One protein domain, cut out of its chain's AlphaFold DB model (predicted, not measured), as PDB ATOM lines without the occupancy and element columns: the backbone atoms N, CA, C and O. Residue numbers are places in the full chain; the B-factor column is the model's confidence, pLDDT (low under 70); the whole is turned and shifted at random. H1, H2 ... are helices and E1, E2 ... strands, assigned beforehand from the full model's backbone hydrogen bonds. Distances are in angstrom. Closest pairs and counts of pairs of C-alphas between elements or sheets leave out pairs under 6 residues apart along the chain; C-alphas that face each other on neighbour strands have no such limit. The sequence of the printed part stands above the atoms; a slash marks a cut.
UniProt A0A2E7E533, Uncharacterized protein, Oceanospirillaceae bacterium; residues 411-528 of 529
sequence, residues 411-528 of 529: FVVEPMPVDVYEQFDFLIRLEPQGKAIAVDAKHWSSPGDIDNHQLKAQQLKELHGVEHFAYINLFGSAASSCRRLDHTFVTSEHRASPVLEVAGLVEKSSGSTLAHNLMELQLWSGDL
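This is residues 411 to 528 of the 529 residues of an uncharacterized protein of Oceanospirillaceae bacterium (UniProt A0A2E7E533). A strongly twisted six-stranded sheet forms the core, with H2 packed along one face over E4 and E6, and H1 grazing the sheet at one end of the domain. At the opposite end of the length lies the loop of residues 503 to 514. The printed part has 118 residues, in the order E1 E2 E3 H1 E4 E5 E6 H2; the sheet, E1 E2 E3 E4 E6 E5, is mixed. The class is mixed, helices and strands, with 51 residues in named elements, under half. The whole is compact, radius of gyration of the C-alphas 13.6 A, spanning 40 by 30 by 27 A.

E3, residues 437 to 442, is 15.5 A long and E4, 468 to 473, 16.7 A. E1 is 412 to 415, from C-alpha 412 at (3.248, -11.823, 0.576); E2 is 426 to 429, E6 499 to 502, E5 483 to 485. H1, 453 to 464, is 15.7 A long; H2, 515 to 526, is 16.0 A, ending at C-alpha 526 (-5.993, -20.718, 3.930).

E3 and E4 are parallel, N 440 to O 470 2.9 A; with H1 they form a strand-helix-strand unit, parallel neighbours joined through a helix, its crossover right-handed. E4 and E6 are parallel, N 502 to O 471 2.8 A. The hairpin E5 and E6 is antiparallel, N 501 to O 483 2.8 A. E1 E2 E3 is a meander, successive antiparallel neighbours: N 412 to O 429 is 2.8 A, N 439 to O 426 2.8 A. H2, height over the sheet 9.0 A, makes two layers, helix over sheet; its closest C-alphas to E6 are Asn 517 and Val 502, 6.4 A. H1 only grazes the sheet; its closest C-alphas to E4 are Ala 457 and Phe 469, 7.7 A. H1 and H2 are apart; in both, every O i to N i+4 pair is within hydrogen-bond range.

The farthest C-alphas, Glu 462 and Ser 510, are 41.4 A apart. The printed part has no cut. E5 to E6 and E6 to H2 are long links. Confidence is under 70 at residues 443 to 451, 495 and 527 to 528.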
ATOM      1  N   PHE A 411      -1.283 -11.877  -1.226       94.69
ATOM      2  CA  PHE A 411      -0.144 -12.731  -0.894       94.69
ATOM      3  C   PHE A 411       1.109 -11.889  -0.633       94.69
ATOM      4  O   PHE A 411       1.416 -10.953  -1.370       94.69
ATOM      5  N   VAL A 412       1.867 -12.269   0.389       94.69
ATOM      6  CA  VAL A 412       3.248 -11.823   0.576       94.69
ATOM      7  C   VAL A 412       4.133 -12.694  -0.306       94.69
ATOM      8  O   VAL A 412       4.094 -13.916  -0.177       94.69
ATOM      9  N   VAL A 413       4.901 -12.070  -1.199       95.50
ATOM     10  CA  VAL A 413       5.844 -12.747  -2.099       95.50
ATOM     11  C   VAL A 413       7.267 -12.518  -1.596       95.50
ATOM     12  O   VAL A 413       7.669 -11.375  -1.373       95.50
ATOM     13  N   GLU A 414       8.024 -13.596  -1.422       94.94
ATOM     14  CA  GLU A 414       9.403 -13.580  -0.927       94.94
ATOM     15  C   GLU A 414      10.323 -14.283  -1.941       94.94
ATOM     16  O   GLU A 414       9.922 -15.295  -2.522       94.94
ATOM     17  N   PRO A 415      11.551 -13.789  -2.174       93.94
ATOM     18  CA  PRO A 415      12.498 -14.464  -3.059       93.94
ATOM     19  C   PRO A 415      12.899 -15.833  -2.497       93.94
ATOM     20  O   PRO A 415      12.862 -16.060  -1.284       93.94
ATOM     21  N   MET A 416      13.333 -16.740  -3.374       93.75
ATOM     22  CA  MET A 416      13.862 -18.031  -2.937       93.75
ATOM     23  C   MET A 416      15.154 -17.873  -2.121       93.75
ATOM     24  O   MET A 416      16.022 -17.074  -2.488       93.75
ATOM     25  N   PRO A 417      15.337 -18.661  -1.045       91.88
ATOM     26  CA  PRO A 417      16.609 -18.728  -0.339       91.88
ATOM     27  C   PRO A 417      17.756 -19.175  -1.257       91.88
ATOM     28  O   PRO A 417      17.584 -20.012  -2.141       91.88
ATOM     29  N   VAL A 418      18.950 -18.625  -1.025       91.00
ATOM     30  CA  VAL A 418      20.126 -18.808  -1.896       91.00
ATOM     31  C   VAL A 418      20.556 -20.273  -2.033       91.00
ATOM     32  O   VAL A 418      21.009 -20.684  -3.094       91.00
ATOM     33  N   ASP A 419      20.428 -21.063  -0.971       89.00
ATOM     34  CA  ASP A 419      20.808 -22.481  -0.926       89.00
ATOM     35  C   ASP A 419      19.875 -23.399  -1.735       89.00
ATOM     36  O   ASP A 419      20.240 -24.538  -2.021       89.00
ATOM     37  N   VAL A 420      18.706 -22.892  -2.137       88.81
ATOM     38  CA  VAL A 420      17.710 -23.581  -2.973       88.81
ATOM     39  C   VAL A 420      17.275 -22.730  -4.180       88.81
ATOM     40  O   VAL A 420      16.172 -22.894  -4.704       88.81
ATOM     41  N   TYR A 421      18.132 -21.805  -4.626       90.62
ATOM     42  CA  TYR A 421      17.862 -20.921  -5.765       90.62
ATOM     43  C   TYR A 421      17.578 -21.716  -7.054       90.62
ATOM     44  O   TYR A 421      18.217 -22.736  -7.309       90.62
ATOM     45  N   GLU A 422      16.617 -21.254  -7.865       87.56
ATOM     46  CA  GLU A 422      16.152 -21.896  -9.117       87.56
ATOM     47  C   GLU A 422      15.585 -23.325  -8.957       87.56
ATOM     48  O   GLU A 422      15.312 -24.022  -9.938       87.56
ATOM     49  N   GLN A 423      15.332 -23.786  -7.724       87.81
ATOM     50  CA  GLN A 423      14.477 -24.963  -7.518       87.81
ATOM     51  C   GLN A 423      13.013 -24.633  -7.824       87.81
ATOM     52  O   GLN A 423      12.333 -25.420  -8.484       87.81
ATOM     53  N   PHE A 424      12.578 -23.461  -7.367       91.56
ATOM     54  CA  PHE A 424      11.307 -22.786  -7.633       91.56
ATOM     55  C   PHE A 424      11.613 -21.297  -7.877       91.56
ATOM     56  O   PHE A 424      12.762 -20.886  -7.694       91.56
ATOM     57  N   ASP A 425      10.626 -20.494  -8.269       92.81
ATOM     58  CA  ASP A 425      10.857 -19.086  -8.620       92.81
ATOM     59  C   ASP A 425      10.762 -18.163  -7.398       92.81
ATOM     60  O   ASP A 425      11.589 -17.270  -7.215       92.81
ATOM     61  N   PHE A 426       9.778 -18.386  -6.521       95.75
ATOM     62  CA  PHE A 426       9.586 -17.603  -5.293       95.75
ATOM     63  C   PHE A 426       8.705 -18.332  -4.271       95.75
ATOM     64  O   PHE A 426       8.064 -19.343  -4.566       95.75
ATOM     65  N   LEU A 427       8.659 -17.802  -3.050       96.19
ATOM     66  CA  LEU A 427       7.750 -18.238  -1.994       96.19
ATOM     67  C   LEU A 427       6.555 -17.288  -1.897       96.19
ATOM     68  O   LEU A 427       6.697 -16.076  -2.066       96.19
ATOM     69  N   ILE A 428       5.385 -17.831  -1.560       95.81
ATOM     70  CA  ILE A 428       4.209 -17.036  -1.199       95.81
ATOM     71  C   ILE A 428       3.643 -17.436   0.160       95.81
ATOM     72  O   ILE A 428       3.731 -18.595   0.577       95.81
ATOM     73  N   ARG A 429       3.020 -16.466   0.833       93.31
ATOM     74  CA  ARG A 429       2.248 -16.660   2.067       93.31
ATOM     75  C   ARG A 429       0.973 -15.831   2.019       93.31
ATOM     76  O   ARG A 429       1.006 -14.685   1.577       93.31
ATOM     77  N   LEU A 430      -0.142 -16.383   2.495       87.62
ATOM     78  CA  LEU A 430      -1.399 -15.629   2.597       87.62
ATOM     79  C   LEU A 430      -1.353 -14.590   3.733       87.62
ATOM     80  O   LEU A 430      -1.935 -13.519   3.627       87.62
ATOM     81  N   GLU A 431      -0.613 -14.894   4.800       82.31
ATOM     82  CA  GLU A 431      -0.351 -13.998   5.928       82.31
ATOM     83  C   GLU A 431       1.133 -14.088   6.325       82.31
ATOM     84  O   GLU A 431       1.736 -15.146   6.133       82.31
ATOM     85  N   PRO A 432       1.740 -13.049   6.935       76.94
ATOM     86  CA  PRO A 432       3.170 -13.052   7.275       76.94
ATOM     87  C   PRO A 432       3.634 -14.226   8.154       76.94
ATOM     88  O   PRO A 432       4.797 -14.607   8.105       76.94
ATOM     89  N   GLN A 433       2.737 -14.804   8.961       76.75
ATOM     90  CA  GLN A 433       3.022 -15.966   9.818       76.75
ATOM     91  C   GLN A 433       2.461 -17.285   9.257       76.75
ATOM     92  O   GLN A 433       2.584 -18.326   9.899       76.75
ATOM     93  N   GLY A 434       1.838 -17.254   8.076       80.12
ATOM     94  CA  GLY A 434       1.248 -18.422   7.429       80.12
ATOM     95  C   GLY A 434       2.295 -19.383   6.861       80.12
ATOM     96  O   GLY A 434       3.478 -19.046   6.722       80.12
ATOM     97  N   LYS A 435       1.856 -20.595   6.502       86.12
ATOM     98  CA  LYS A 435       2.724 -21.593   5.863       86.12
ATOM     99  C   LYS A 435       3.233 -21.085   4.512       86.12
ATOM    100  O   LYS A 435       2.492 -20.467   3.752       86.12
ATOM    101  N   ALA A 436       4.509 -21.349   4.244       92.69
ATOM    102  CA  ALA A 436       5.131 -21.033   2.966       92.69
ATOM    103  C   ALA A 436       4.653 -22.002   1.888       92.69
ATOM    104  O   ALA A 436       4.554 -23.207   2.131       92.69
ATOM    105  N   ILE A 437       4.430 -21.465   0.695       94.94
ATOM    106  CA  ILE A 437       4.167 -22.229  -0.518       94.94
ATOM    107  C   ILE A 437       5.263 -21.866  -1.515       94.94
ATOM    108  O   ILE A 437       5.449 -20.687  -1.808       94.94
ATOM    109  N   ALA A 438       5.981 -22.860  -2.031       95.88
ATOM    110  CA  ALA A 438       6.939 -22.639  -3.111       95.88
ATOM    111  C   ALA A 438       6.214 -22.611  -4.460       95.88
ATOM    112  O   ALA A 438       5.406 -23.495  -4.747       95.88
ATOM    113  N   VAL A 439       6.481 -21.590  -5.270       95.38
ATOM    114  CA  VAL A 439       5.798 -21.341  -6.543       95.38
ATOM    115  C   VAL A 439       6.754 -21.537  -7.707       95.38
ATOM    116  O   VAL A 439       7.839 -20.966  -7.727       95.38
ATOM    117  N   ASP A 440       6.321 -22.321  -8.688       93.12
ATOM    118  CA  ASP A 440       6.920 -22.393 -10.017       93.12
ATOM    119  C   ASP A 440       5.955 -21.701 -11.000       93.12
ATOM    120  O   ASP A 440       4.828 -22.146 -11.251       93.12
ATOM    121  N   ALA A 441       6.379 -20.535 -11.467       91.56
ATOM    122  CA  ALA A 441       5.701 -19.611 -12.345       91.56
ATOM    123  C   ALA A 441       5.975 -19.969 -13.811       91.56
ATOM    124  O   ALA A 441       7.074 -19.843 -14.349       91.56
ATOM    125  N   LYS A 442       4.919 -20.351 -14.524       85.88
ATOM    126  CA  LYS A 442       4.987 -20.703 -15.940       85.88
ATOM    127  C   LYS A 442       4.409 -19.581 -16.794       85.88
ATOM    128  O   LYS A 442       3.243 -19.209 -16.677       85.88
ATOM    129  N   HIS A 443       5.213 -19.074 -17.728       69.88
ATOM    130  CA  HIS A 443       4.747 -18.092 -18.711       69.88
ATOM    131  C   HIS A 443       3.703 -18.698 -19.672       69.88
ATOM    132  O   HIS A 443       2.690 -18.068 -19.975       69.88
ATOM    133  N   TRP A 444       3.959 -19.916 -20.177       61.59
ATOM    134  CA  TRP A 444       3.066 -20.652 -21.084       61.59
ATOM    135  C   TRP A 444       3.464 -22.135 -21.187       61.59
ATOM    136  O   TRP A 444       4.456 -22.447 -21.846       61.59
ATOM    137  N   SER A 445       2.698 -23.059 -20.600       56.34
ATOM    138  CA  SER A 445       2.912 -24.502 -20.804       56.34
ATOM    139  C   SER A 445       1.612 -25.299 -20.871       56.34
ATOM    140  O   SER A 445       0.642 -24.998 -20.175       56.34
ATOM    141  N   SER A 446       1.613 -26.347 -21.701       48.91
ATOM    142  CA  SER A 446       0.614 -27.417 -21.631       48.91
ATOM    143  C   SER A 446       0.768 -28.177 -20.305       48.91
ATOM    144  O   SER A 446       1.895 -28.325 -19.835       48.91
ATOM    145  N   PRO A 447      -0.323 -28.674 -19.700       51.28
ATOM    146  CA  PRO A 447      -0.238 -29.419 -18.448       51.28
ATOM    147  C   PRO A 447       0.554 -30.724 -18.627       51.28
ATOM    148  O   PRO A 447       0.327 -31.431 -19.610       51.28
ATOM    149  N   GLY A 448       1.373 -31.100 -17.637       50.84
ATOM    150  CA  GLY A 448       1.663 -32.519 -17.392       50.84
ATOM    151  C   GLY A 448       3.086 -33.058 -17.548       50.84
ATOM    152  O   GLY A 448       3.195 -34.274 -17.627       50.84
ATOM    153  N   ASP A 449       4.149 -32.251 -17.521       49.97
ATOM    154  CA  ASP A 449       5.480 -32.801 -17.207       49.97
ATOM    155  C   ASP A 449       6.321 -31.782 -16.435       49.97
ATOM    156  O   ASP A 449       6.603 -30.686 -16.923       49.97
ATOM    157  N   ILE A 450       6.657 -32.119 -15.189       66.62
ATOM    158  CA  ILE A 450       7.507 -31.301 -14.325       66.62
ATOM    159  C   ILE A 450       8.636 -32.186 -13.819       66.62
ATOM    160  O   ILE A 450       8.464 -33.013 -12.918       66.62
ATOM    161  N   ASP A 451       9.810 -31.972 -14.397       67.25
ATOM    162  CA  ASP A 451      10.999 -32.724 -14.046       67.25
ATOM    163  C   ASP A 451      11.419 -32.474 -12.592       67.25
ATOM    164  O   ASP A 451      11.478 -31.344 -12.100       67.25
ATOM    165  N   ASN A 452      11.792 -33.560 -11.912       79.25
ATOM    166  CA  ASN A 452      12.464 -33.553 -10.609       79.25
ATOM    167  C   ASN A 452      11.693 -32.922  -9.430       79.25
ATOM    168  O   ASN A 452      12.307 -32.658  -8.395       79.25
ATOM    169  N   HIS A 453      10.367 -32.731  -9.518       86.44
ATOM    170  CA  HIS A 453       9.557 -32.173  -8.415       86.44
ATOM    171  C   HIS A 453       9.797 -32.866  -7.075       86.44
ATOM    172  O   HIS A 453      10.027 -32.195  -6.079       86.44
ATOM    173  N   GLN A 454       9.785 -34.201  -7.033       86.88
ATOM    174  CA  GLN A 454       9.967 -34.950  -5.781       86.88
ATOM    175  C   GLN A 454      11.282 -34.601  -5.082       86.88
ATOM    176  O   GLN A 454      11.320 -34.445  -3.864       86.88
ATOM    177  N   LEU A 455      12.343 -34.443  -5.872       87.38
ATOM    178  CA  LEU A 455      13.685 -34.158  -5.386       87.38
ATOM    179  C   LEU A 455      13.779 -32.718  -4.866       87.38
ATOM    180  O   LEU A 455      14.266 -32.498  -3.759       87.38
ATOM    181  N   LYS A 456      13.228 -31.756  -5.620       89.00
ATOM    182  CA  LYS A 456      13.120 -30.345  -5.211       89.00
ATOM    183  C   LYS A 456      12.273 -30.191  -3.942       89.00
ATOM    184  O   LYS A 456      12.686 -29.547  -2.984       89.00
ATOM    185  N   ALA A 457      11.107 -30.834  -3.909       89.06
ATOM    186  CA  ALA A 457      10.180 -30.786  -2.785       89.06
ATOM    187  C   ALA A 457      10.792 -31.363  -1.503       89.06
ATOM    188  O   ALA A 457      10.628 -30.787  -0.430       89.06
ATOM    189  N   GLN A 458      11.531 -32.473  -1.610       90.19
ATOM    190  CA  GLN A 458      12.237 -33.054  -0.471       90.19
ATOM    191  C   GLN A 458      13.305 -32.099   0.083       90.19
ATOM    192  O   GLN A 458      13.357 -31.891   1.294       90.19
ATOM    193  N   GLN A 459      14.114 -31.478  -0.779       89.50
ATOM    194  CA  GLN A 459      15.160 -30.542  -0.353       89.50
ATOM    195  C   GLN A 459      14.585 -29.310   0.355       89.50
ATOM    196  O   GLN A 459      15.039 -28.946   1.439       89.50
ATOM    197  N   LEU A 460      13.540 -28.706  -0.212       91.94
ATOM    198  CA  LEU A 460      12.840 -27.570   0.392       91.94
ATOM    199  C   LEU A 460      12.176 -27.915   1.726       91.94
ATOM    200  O   LEU A 460      12.187 -27.100   2.654       91.94
ATOM    201  N   LYS A 461      11.645 -29.132   1.857       92.38
ATOM    202  CA  LYS A 461      11.114 -29.629   3.124       92.38
ATOM    203  C   LYS A 461      12.209 -29.774   4.183       92.38
ATOM    204  O   LYS A 461      12.010 -29.349   5.316       92.38
ATOM    205  N   GLU A 462      13.345 -30.365   3.827       92.38
ATOM    206  CA  GLU A 462      14.451 -30.629   4.757       92.38
ATOM    207  C   GLU A 462      15.164 -29.348   5.214       92.38
ATOM    208  O   GLU A 462      15.487 -29.222   6.395       92.38
ATOM    209  N   LEU A 463      15.391 -28.398   4.302       90.88
ATOM    210  CA  LEU A 463      16.145 -27.171   4.585       90.88
ATOM    211  C   LEU A 463      15.275 -26.049   5.159       90.88
ATOM    212  O   LEU A 463      15.714 -25.329   6.054       90.88
ATOM    213  N   HIS A 464      14.038 -25.912   4.667       91.06
ATOM    214  CA  HIS A 464      13.187 -24.743   4.929       91.06
ATOM    215  C   HIS A 464      11.788 -25.094   5.457       91.06
ATOM    216  O   HIS A 464      10.988 -24.195   5.715       91.06
ATOM    217  N   GLY A 465      11.466 -26.380   5.639       90.94
ATOM    218  CA  GLY A 465      10.171 -26.822   6.170       90.94
ATOM    219  C   GLY A 465       8.982 -26.569   5.235       90.94
ATOM    220  O   GLY A 465       7.840 -26.555   5.691       90.94
ATOM    221  N   VAL A 466       9.230 -26.341   3.941       93.06
ATOM    222  CA  VAL A 466       8.174 -26.091   2.951       93.06
ATOM    223  C   VAL A 466       7.573 -27.419   2.497       93.06
ATOM    224  O   VAL A 466       8.274 -28.283   1.979       93.06
ATOM    225  N   GLU A 467       6.264 -27.586   2.685       91.62
ATOM    226  CA  GLU A 467       5.543 -28.825   2.342       91.62
ATOM    227  C   GLU A 467       4.522 -28.653   1.207       91.62
ATOM    228  O   GLU A 467       3.960 -29.643   0.741       91.62
ATOM    229  N   HIS A 468       4.292 -27.414   0.760       93.06
ATOM    230  CA  HIS A 468       3.263 -27.075  -0.219       93.06
ATOM    231  C   HIS A 468       3.873 -26.379  -1.433       93.06
ATOM    232  O   HIS A 468       4.719 -25.493  -1.295       93.06
ATOM    233  N   PHE A 469       3.425 -26.782  -2.621       94.19
ATOM    234  CA  PHE A 469       4.019 -26.381  -3.892       94.19
ATOM    235  C   PHE A 469       2.928 -25.994  -4.889       94.19
ATOM    236  O   PHE A 469       1.955 -26.730  -5.057       94.19
ATOM    237  N   ALA A 470       3.084 -24.857  -5.559       93.88
ATOM    238  CA  ALA A 470       2.136 -24.379  -6.554       93.88
ATOM    239  C   ALA A 470       2.802 -24.221  -7.924       93.88
ATOM    240  O   ALA A 470       3.827 -23.561  -8.050       93.88
ATOM    241  N   TYR A 471       2.181 -24.785  -8.955       93.00
ATOM    242  CA  TYR A 471       2.570 -24.590 -10.351       93.00
ATOM    243  C   TYR A 471       1.564 -23.655 -10.994       93.00
ATOM    244  O   TYR A 471       0.400 -24.023 -11.148       93.00
ATOM    245  N   ILE A 472       1.976 -22.434 -11.314       94.38
ATOM    246  CA  ILE A 472       1.054 -21.369 -11.700       94.38
ATOM    247  C   ILE A 472       1.337 -20.943 -13.130       94.38
ATOM    248  O   ILE A 472       2.345 -20.303 -13.408       94.38
ATOM    249  N   ASN A 473       0.407 -21.237 -14.035       92.62
ATOM    250  CA  ASN A 473       0.416 -20.615 -15.352       92.62
ATOM    251  C   ASN A 473      -0.040 -19.154 -15.239       92.62
ATOM    252  O   ASN A 473      -1.054 -18.848 -14.604       92.62
ATOM    253  N   LEU A 474       0.664 -18.243 -15.910       92.56
ATOM    254  CA  LEU A 474       0.243 -16.846 -16.010       92.56
ATOM    255  C   LEU A 474      -1.073 -16.751 -16.788       92.56
ATOM    256  O   LEU A 474      -2.068 -16.233 -16.281       92.56
ATOM    257  N   PHE A 475      -1.089 -17.292 -18.006       91.81
ATOM    258  CA  PHE A 475      -2.259 -17.272 -18.874       91.81
ATOM    259  C   PHE A 475      -3.055 -18.576 -18.805       91.81
ATOM    260  O   PHE A 475      -2.483 -19.661 -18.840       91.81
ATOM    261  N   GLY A 476      -4.381 -18.460 -18.800       89.31
ATOM    262  CA  GLY A 476      -5.303 -19.584 -18.957       89.31
ATOM    263  C   GLY A 476      -6.582 -19.184 -19.685       89.31
ATOM    264  O   GLY A 476      -6.646 -18.147 -20.351       89.31
ATOM    265  N   SER A 477      -7.612 -20.016 -19.549       87.44
ATOM    266  CA  SER A 477      -8.950 -19.762 -20.090       87.44
ATOM    267  C   SER A 477     -10.012 -19.891 -19.001       87.44
ATOM    268  O   SER A 477      -9.800 -20.596 -18.015       87.44
ATOM    269  N   ALA A 478     -11.183 -19.280 -19.198       83.25
ATOM    270  CA  ALA A 478     -12.316 -19.430 -18.280       83.25
ATOM    271  C   ALA A 478     -12.780 -20.891 -18.087       83.25
ATOM    272  O   ALA A 478     -13.401 -21.208 -17.079       83.25
ATOM    273  N   ALA A 479     -12.471 -21.788 -19.030       82.69
ATOM    274  CA  ALA A 479     -12.789 -23.215 -18.936       82.69
ATOM    275  C   ALA A 479     -11.741 -24.028 -18.150       82.69
ATOM    276  O   ALA A 479     -11.958 -25.207 -17.876       82.69
ATOM    277  N   SER A 480     -10.595 -23.431 -17.821       81.25
ATOM    278  CA  SER A 480      -9.494 -24.101 -17.134       81.25
ATOM    279  C   SER A 480      -9.694 -24.046 -15.616       81.25
ATOM    280  O   SER A 480      -9.913 -22.966 -15.069       81.25
ATOM    281  N   SER A 481      -9.581 -25.186 -14.936       85.19
ATOM    282  CA  SER A 481      -9.683 -25.304 -13.474       85.19
ATOM    283  C   SER A 481      -8.341 -25.675 -12.848       85.19
ATOM    284  O   SER A 481      -7.500 -26.290 -13.510       85.19
ATOM    285  N   CYS A 482      -8.152 -25.361 -11.567       90.94
ATOM    286  CA  CYS A 482      -7.001 -25.864 -10.828       90.94
ATOM    287  C   CYS A 482      -7.086 -27.387 -10.638       90.94
ATOM    288  O   CYS A 482      -8.161 -27.994 -10.694       90.94
ATOM    289  N   ARG A 483      -5.930 -28.015 -10.419       90.50
ATOM    290  CA  ARG A 483      -5.815 -29.443 -10.106       90.50
ATOM    291  C   ARG A 483      -5.056 -29.617  -8.802       90.50
ATOM    292  O   ARG A 483      -3.971 -29.071  -8.629       90.50
ATOM    293  N   ARG A 484      -5.615 -30.413  -7.895       90.88
ATOM    294  CA  ARG A 484      -4.959 -30.824  -6.651       90.88
ATOM    295  C   ARG A 484      -4.242 -32.135  -6.878       90.88
ATOM    296  O   ARG A 484      -4.850 -33.103  -7.338       90.88
ATOM    297  N   LEU A 485      -2.950 -32.148  -6.591       89.81
ATOM    298  CA  LEU A 485      -2.053 -33.224  -6.973       89.81
ATOM    299  C   LEU A 485      -1.220 -33.676  -5.766       89.81
ATOM    300  O   LEU A 485      -1.003 -32.926  -4.810       89.81
ATOM    301  N   ASP A 486      -0.763 -34.922  -5.793       88.69
ATOM    302  CA  ASP A 486       0.295 -35.390  -4.898       88.69
ATOM    303  C   ASP A 486       1.697 -35.121  -5.487       88.69
ATOM    304  O   ASP A 486       1.847 -34.542  -6.565       88.69
ATOM    305  N   HIS A 487       2.757 -35.552  -4.796       87.38
ATOM    306  CA  HIS A 487       4.135 -35.413  -5.289       87.38
ATOM    307  C   HIS A 487       4.450 -36.271  -6.531       87.38
ATOM    308  O   HIS A 487       5.556 -36.185  -7.061       87.38
ATOM    309  N   THR A 488       3.523 -37.115  -6.991       84.69
ATOM    310  CA  THR A 488       3.622 -37.882  -8.244       84.69
ATOM    311  C   THR A 488       2.785 -37.270  -9.373       84.69
ATOM    312  O   THR A 488       2.653 -37.884 -10.427       84.69
ATOM    313  N   PHE A 489       2.231 -36.066  -9.169       84.44
ATOM    314  CA  PHE A 489       1.315 -35.388 -10.097       84.44
ATOM    315  C   PHE A 489       0.042 -36.184 -10.419       84.44
ATOM    316  O   PHE A 489      -0.625 -35.936 -11.426       84.44
ATOM    317  N   VAL A 490      -0.346 -37.109  -9.536       84.06
ATOM    318  CA  VAL A 490      -1.622 -37.817  -9.629       84.06
ATOM    319  C   VAL A 490      -2.698 -36.979  -8.949       84.06
ATOM    320  O   VAL A 490      -2.487 -36.408  -7.878       84.06
ATOM    321  N   THR A 491      -3.866 -36.875  -9.592       84.31
ATOM    322  CA  THR A 491      -4.999 -36.118  -9.051       84.31
ATOM    323  C   THR A 491      -5.454 -36.703  -7.723       84.31
ATOM    324  O   THR A 491      -5.698 -37.902  -7.607       84.31
ATOM    325  N   SER A 492      -5.591 -35.831  -6.731       77.94
ATOM    326  CA  SER A 492      -6.027 -36.173  -5.387       77.94
ATOM    327  C   SER A 492      -7.243 -35.329  -5.022       77.94
ATOM    328  O   SER A 492      -7.241 -34.112  -5.179       77.94
ATOM    329  N   GLU A 493      -8.294 -35.974  -4.517       73.19
ATOM    330  CA  GLU A 493      -9.492 -35.282  -4.016       73.19
ATOM    331  C   GLU A 493      -9.300 -34.735  -2.591       73.19
ATOM    332  O   GLU A 493     -10.201 -34.122  -2.011       73.19
ATOM    333  N   HIS A 494      -8.124 -34.956  -1.997       71.19
ATOM    334  CA  HIS A 494      -7.850 -34.553  -0.630       71.19
ATOM    335  C   HIS A 494      -7.708 -33.027  -0.525       71.19
ATOM    336  O   HIS A 494      -7.057 -32.381  -1.341       71.19
ATOM    337  N   ARG A 495      -8.300 -32.413   0.508       67.94
ATOM    338  CA  ARG A 495      -8.144 -30.960   0.728       67.94
ATOM    339  C   ARG A 495      -6.703 -30.572   1.066       67.94
ATOM    340  O   ARG A 495      -6.254 -29.520   0.640       67.94
ATOM    341  N   ALA A 496      -5.978 -31.451   1.756       71.88
ATOM    342  CA  ALA A 496      -4.574 -31.260   2.126       71.88
ATOM    343  C   ALA A 496      -3.584 -31.805   1.075       71.88
ATOM    344  O   ALA A 496      -2.569 -32.399   1.432       71.88
ATOM    345  N   SER A 497      -3.907 -31.710  -0.217       86.44
ATOM    346  CA  SER A 497      -2.956 -32.086  -1.270       86.44
ATOM    347  C   SER A 497      -1.719 -31.179  -1.223       86.44
ATOM    348  O   SER A 497      -1.884 -29.961  -1.142       86.44
ATOM    349  N   PRO A 498      -0.496 -31.740  -1.302       90.31
ATOM    350  CA  PRO A 498       0.742 -30.967  -1.187       90.31
ATOM    351  C   PRO A 498       1.043 -30.126  -2.430       90.31
ATOM    352  O   PRO A 498       1.875 -29.223  -2.372       90.31
ATOM    353  N   VAL A 499       0.396 -30.414  -3.564       92.19
ATOM    354  CA  VAL A 499       0.629 -29.713  -4.826       92.19
ATOM    355  C   VAL A 499      -0.678 -29.147  -5.370       92.19
ATOM    356  O   VAL A 499      -1.685 -29.856  -5.454       92.19
ATOM    357  N   LEU A 500      -0.643 -27.885  -5.792       92.88
ATOM    358  CA  LEU A 500      -1.718 -27.249  -6.546       92.88
ATOM    359  C   LEU A 500      -1.193 -26.795  -7.907       92.88
ATOM    360  O   LEU A 500      -0.263 -26.001  -7.997       92.88
ATOM    361  N   GLU A 501      -1.812 -27.262  -8.981       92.19
ATOM    362  CA  GLU A 501      -1.582 -26.709 -10.309       92.19
ATOM    363  C   GLU A 501      -2.692 -25.707 -10.633       92.19
ATOM    364  O   GLU A 501      -3.871 -26.061 -10.694       92.19
ATOM    365  N   VAL A 502      -2.314 -24.450 -10.837       92.75
ATOM    366  CA  VAL A 502      -3.199 -23.355 -11.221       92.75
ATOM    367  C   VAL A 502      -3.100 -23.177 -12.729       92.75
ATOM    368  O   VAL A 502      -2.090 -22.718 -13.262       92.75
ATOM    369  N   ALA A 503      -4.178 -23.524 -13.429       88.94
ATOM    370  CA  ALA A 503      -4.176 -23.578 -14.888       88.94
ATOM    371  C   ALA A 503      -4.038 -22.207 -15.578       88.94
ATOM    372  O   ALA A 503      -3.757 -22.161 -16.774       88.94
ATOM    373  N   GLY A 504      -4.232 -21.109 -14.843       92.12
ATOM    374  CA  GLY A 504      -4.046 -19.740 -15.318       92.12
ATOM    375  C   GLY A 504      -4.534 -18.708 -14.304       92.12
ATOM    376  O   GLY A 504      -5.572 -18.925 -13.676       92.12
ATOM    377  N   LEU A 505      -3.854 -17.567 -14.187       94.12
ATOM    378  CA  LEU A 505      -4.331 -16.423 -13.394       94.12
ATOM    379  C   LEU A 505      -4.989 -15.329 -14.238       94.12
ATOM    380  O   LEU A 505      -5.840 -14.595 -13.734       94.12
ATOM    381  N   VAL A 506      -4.617 -15.218 -15.512       93.25
ATOM    382  CA  VAL A 506      -5.073 -14.168 -16.426       93.25
ATOM    383  C   VAL A 506      -5.670 -14.792 -17.682       93.25
ATOM    384  O   VAL A 506      -5.085 -15.682 -18.298       93.25
ATOM    385  N   GLU A 507      -6.838 -14.316 -18.098       92.44
ATOM    386  CA  GLU A 507      -7.419 -14.691 -19.381       92.44
ATOM    387  C   GLU A 507      -6.702 -13.958 -20.518       92.44
ATOM    388  O   GLU A 507      -6.747 -12.731 -20.604       92.44
ATOM    389  N   LYS A 508      -6.058 -14.707 -21.421       87.56
ATOM    390  CA  LYS A 508      -5.210 -14.128 -22.479       87.56
ATOM    391  C   LYS A 508      -5.945 -13.135 -23.391       87.56
ATOM    392  O   LYS A 508      -5.358 -12.148 -23.817       87.56
ATOM    393  N   SER A 509      -7.205 -13.411 -23.727       86.88
ATOM    394  CA  SER A 509      -7.976 -12.609 -24.687       86.88
ATOM    395  C   SER A 509      -8.504 -11.298 -24.111       86.88
ATOM    396  O   SER A 509      -8.681 -10.348 -24.867       86.88
ATOM    397  N   SER A 510      -8.801 -11.265 -22.809       88.56
ATOM    398  CA  SER A 510      -9.460 -10.133 -22.150       88.56
ATOM    399  C   SER A 510      -8.560  -9.394 -21.156       88.56
ATOM    400  O   SER A 510      -8.904  -8.295 -20.725       88.56
ATOM    401  N   GLY A 511      -7.444 -10.003 -20.740       89.00
ATOM    402  CA  GLY A 511      -6.598  -9.507 -19.656       89.00
ATOM    403  C   GLY A 511      -7.266  -9.562 -18.279       89.00
ATOM    404  O   GLY A 511      -6.743  -8.978 -17.330       89.00
ATOM    405  N   SER A 512      -8.421 -10.223 -18.149       92.31
ATOM    406  CA  SER A 512      -9.160 -10.315 -16.886       92.31
ATOM    407  C   SER A 512      -8.537 -11.351 -15.957       92.31
ATOM    408  O   SER A 512      -8.033 -12.380 -16.406       92.31
ATOM    409  N   THR A 513      -8.612 -11.121 -14.647       93.94
ATOM    410  CA  THR A 513      -8.231 -12.132 -13.654       93.94
ATOM    411  C   THR A 513      -9.198 -13.316 -13.705       93.94
ATOM    412  O   THR A 513     -10.417 -13.135 -13.658       93.94
ATOM    413  N   LEU A 514      -8.666 -14.536 -13.725       94.19
ATOM    414  CA  LEU A 514      -9.434 -15.767 -13.549       94.19
ATOM    415  C   LEU A 514      -9.749 -15.948 -12.059       94.19
ATOM    416  O   LEU A 514      -9.054 -16.653 -11.326       94.19
ATOM    417  N   ALA A 515     -10.786 -15.243 -11.600       91.56
ATOM    418  CA  ALA A 515     -11.120 -15.113 -10.184       91.56
ATOM    419  C   ALA A 515     -11.381 -16.459  -9.491       91.56
ATOM    420  O   ALA A 515     -11.047 -16.609  -8.320       91.56
ATOM    421  N   HIS A 516     -11.934 -17.448 -10.201       92.50
ATOM    422  CA  HIS A 516     -12.174 -18.781  -9.644       92.50
ATOM    423  C   HIS A 516     -10.865 -19.504  -9.302       92.50
ATOM    424  O   HIS A 516     -10.749 -20.046  -8.208       92.50
ATOM    425  N   ASN A 517      -9.864 -19.443 -10.185       94.00
ATOM    426  CA  ASN A 517      -8.551 -20.054  -9.966       94.00
ATOM    427  C   ASN A 517      -7.799 -19.370  -8.819       94.00
ATOM    428  O   ASN A 517      -7.205 -20.034  -7.970       94.00
ATOM    429  N   LEU A 518      -7.857 -18.036  -8.765       92.75
ATOM    430  CA  LEU A 518      -7.236 -17.263  -7.692       92.75
ATOM    431  C   LEU A 518      -7.897 -17.537  -6.333       92.75
ATOM    432  O   LEU A 518      -7.202 -17.725  -5.336       92.75
ATOM    433  N   MET A 519      -9.230 -17.606  -6.298       91.56
ATOM    434  CA  MET A 519      -9.982 -17.954  -5.093       91.56
ATOM    435  C   MET A 519      -9.664 -19.380  -4.635       91.56
ATOM    436  O   MET A 519      -9.523 -19.617  -3.440       91.56
ATOM    437  N   GLU A 520      -9.509 -20.330  -5.558       92.00
ATOM    438  CA  GLU A 520      -9.112 -21.693  -5.205       92.00
ATOM    439  C   GLU A 520      -7.701 -21.748  -4.608       92.00
ATOM    440  O   GLU A 520      -7.504 -22.436  -3.609       92.00
ATOM    441  N   LEU A 521      -6.746 -20.981  -5.147       92.81
ATOM    442  CA  LEU A 521      -5.407 -20.848  -4.566       92.81
ATOM    443  C   LEU A 521      -5.463 -20.249  -3.151       92.81
ATOM    444  O   LEU A 521      -4.795 -20.755  -2.252       92.81
ATOM    445  N   GLN A 522      -6.272 -19.208  -2.928       91.12
ATOM    446  CA  GLN A 522      -6.457 -18.602  -1.602       91.12
ATOM    447  C   GLN A 522      -7.099 -19.571  -0.606       91.12
ATOM    448  O   GLN A 522      -6.614 -19.691   0.514       91.12
ATOM    449  N   LEU A 523      -8.154 -20.284  -1.012       89.19
ATOM    450  CA  LEU A 523      -8.811 -21.291  -0.176       89.19
ATOM    451  C   LEU A 523      -7.862 -22.438   0.157       89.19
ATOM    452  O   LEU A 523      -7.747 -22.812   1.317       89.19
ATOM    453  N   TRP A 524      -7.151 -22.957  -0.846       89.62
ATOM    454  CA  TRP A 524      -6.157 -24.002  -0.637       89.62
ATOM    455  C   TRP A 524      -5.057 -23.535   0.310       89.62
ATOM    456  O   TRP A 524      -4.705 -24.301   1.188       89.62
ATOM    457  N   SER A 525      -4.589 -22.285   0.199       85.56
ATOM    458  CA  SER A 525      -3.570 -21.699   1.086       85.56
ATOM    459  C   SER A 525      -4.085 -21.428   2.507       85.56
ATOM    460  O   SER A 525      -3.335 -21.572   3.468       85.56
ATOM    461  N   GLY A 526      -5.349 -21.018   2.647       77.50
ATOM    462  CA  GLY A 526      -5.993 -20.718   3.930       77.50
ATOM    463  C   GLY A 526      -6.390 -21.968   4.716       77.50
ATOM    464  O   GLY A 526      -6.292 -21.975   5.938       77.50
ATOM    465  N   ASP A 527      -6.744 -23.057   4.027       62.72
ATOM    466  CA  ASP A 527      -6.961 -24.380   4.631       62.72
ATOM    467  C   ASP A 527      -5.655 -24.978   5.213       62.72
ATOM    468  O   ASP A 527      -5.694 -26.003   5.897       62.72
ATOM    469  N   LEU A 528      -4.496 -24.356   4.957       55.06
ATOM    470  CA  LEU A 528      -3.202 -24.764   5.513       55.06
ATOM    471  C   LEU A 528      -2.906 -24.165   6.894       55.06
ATOM    472  O   LEU A 528      -1.873 -24.533   7.466       55.06
TER     473      LEU A 528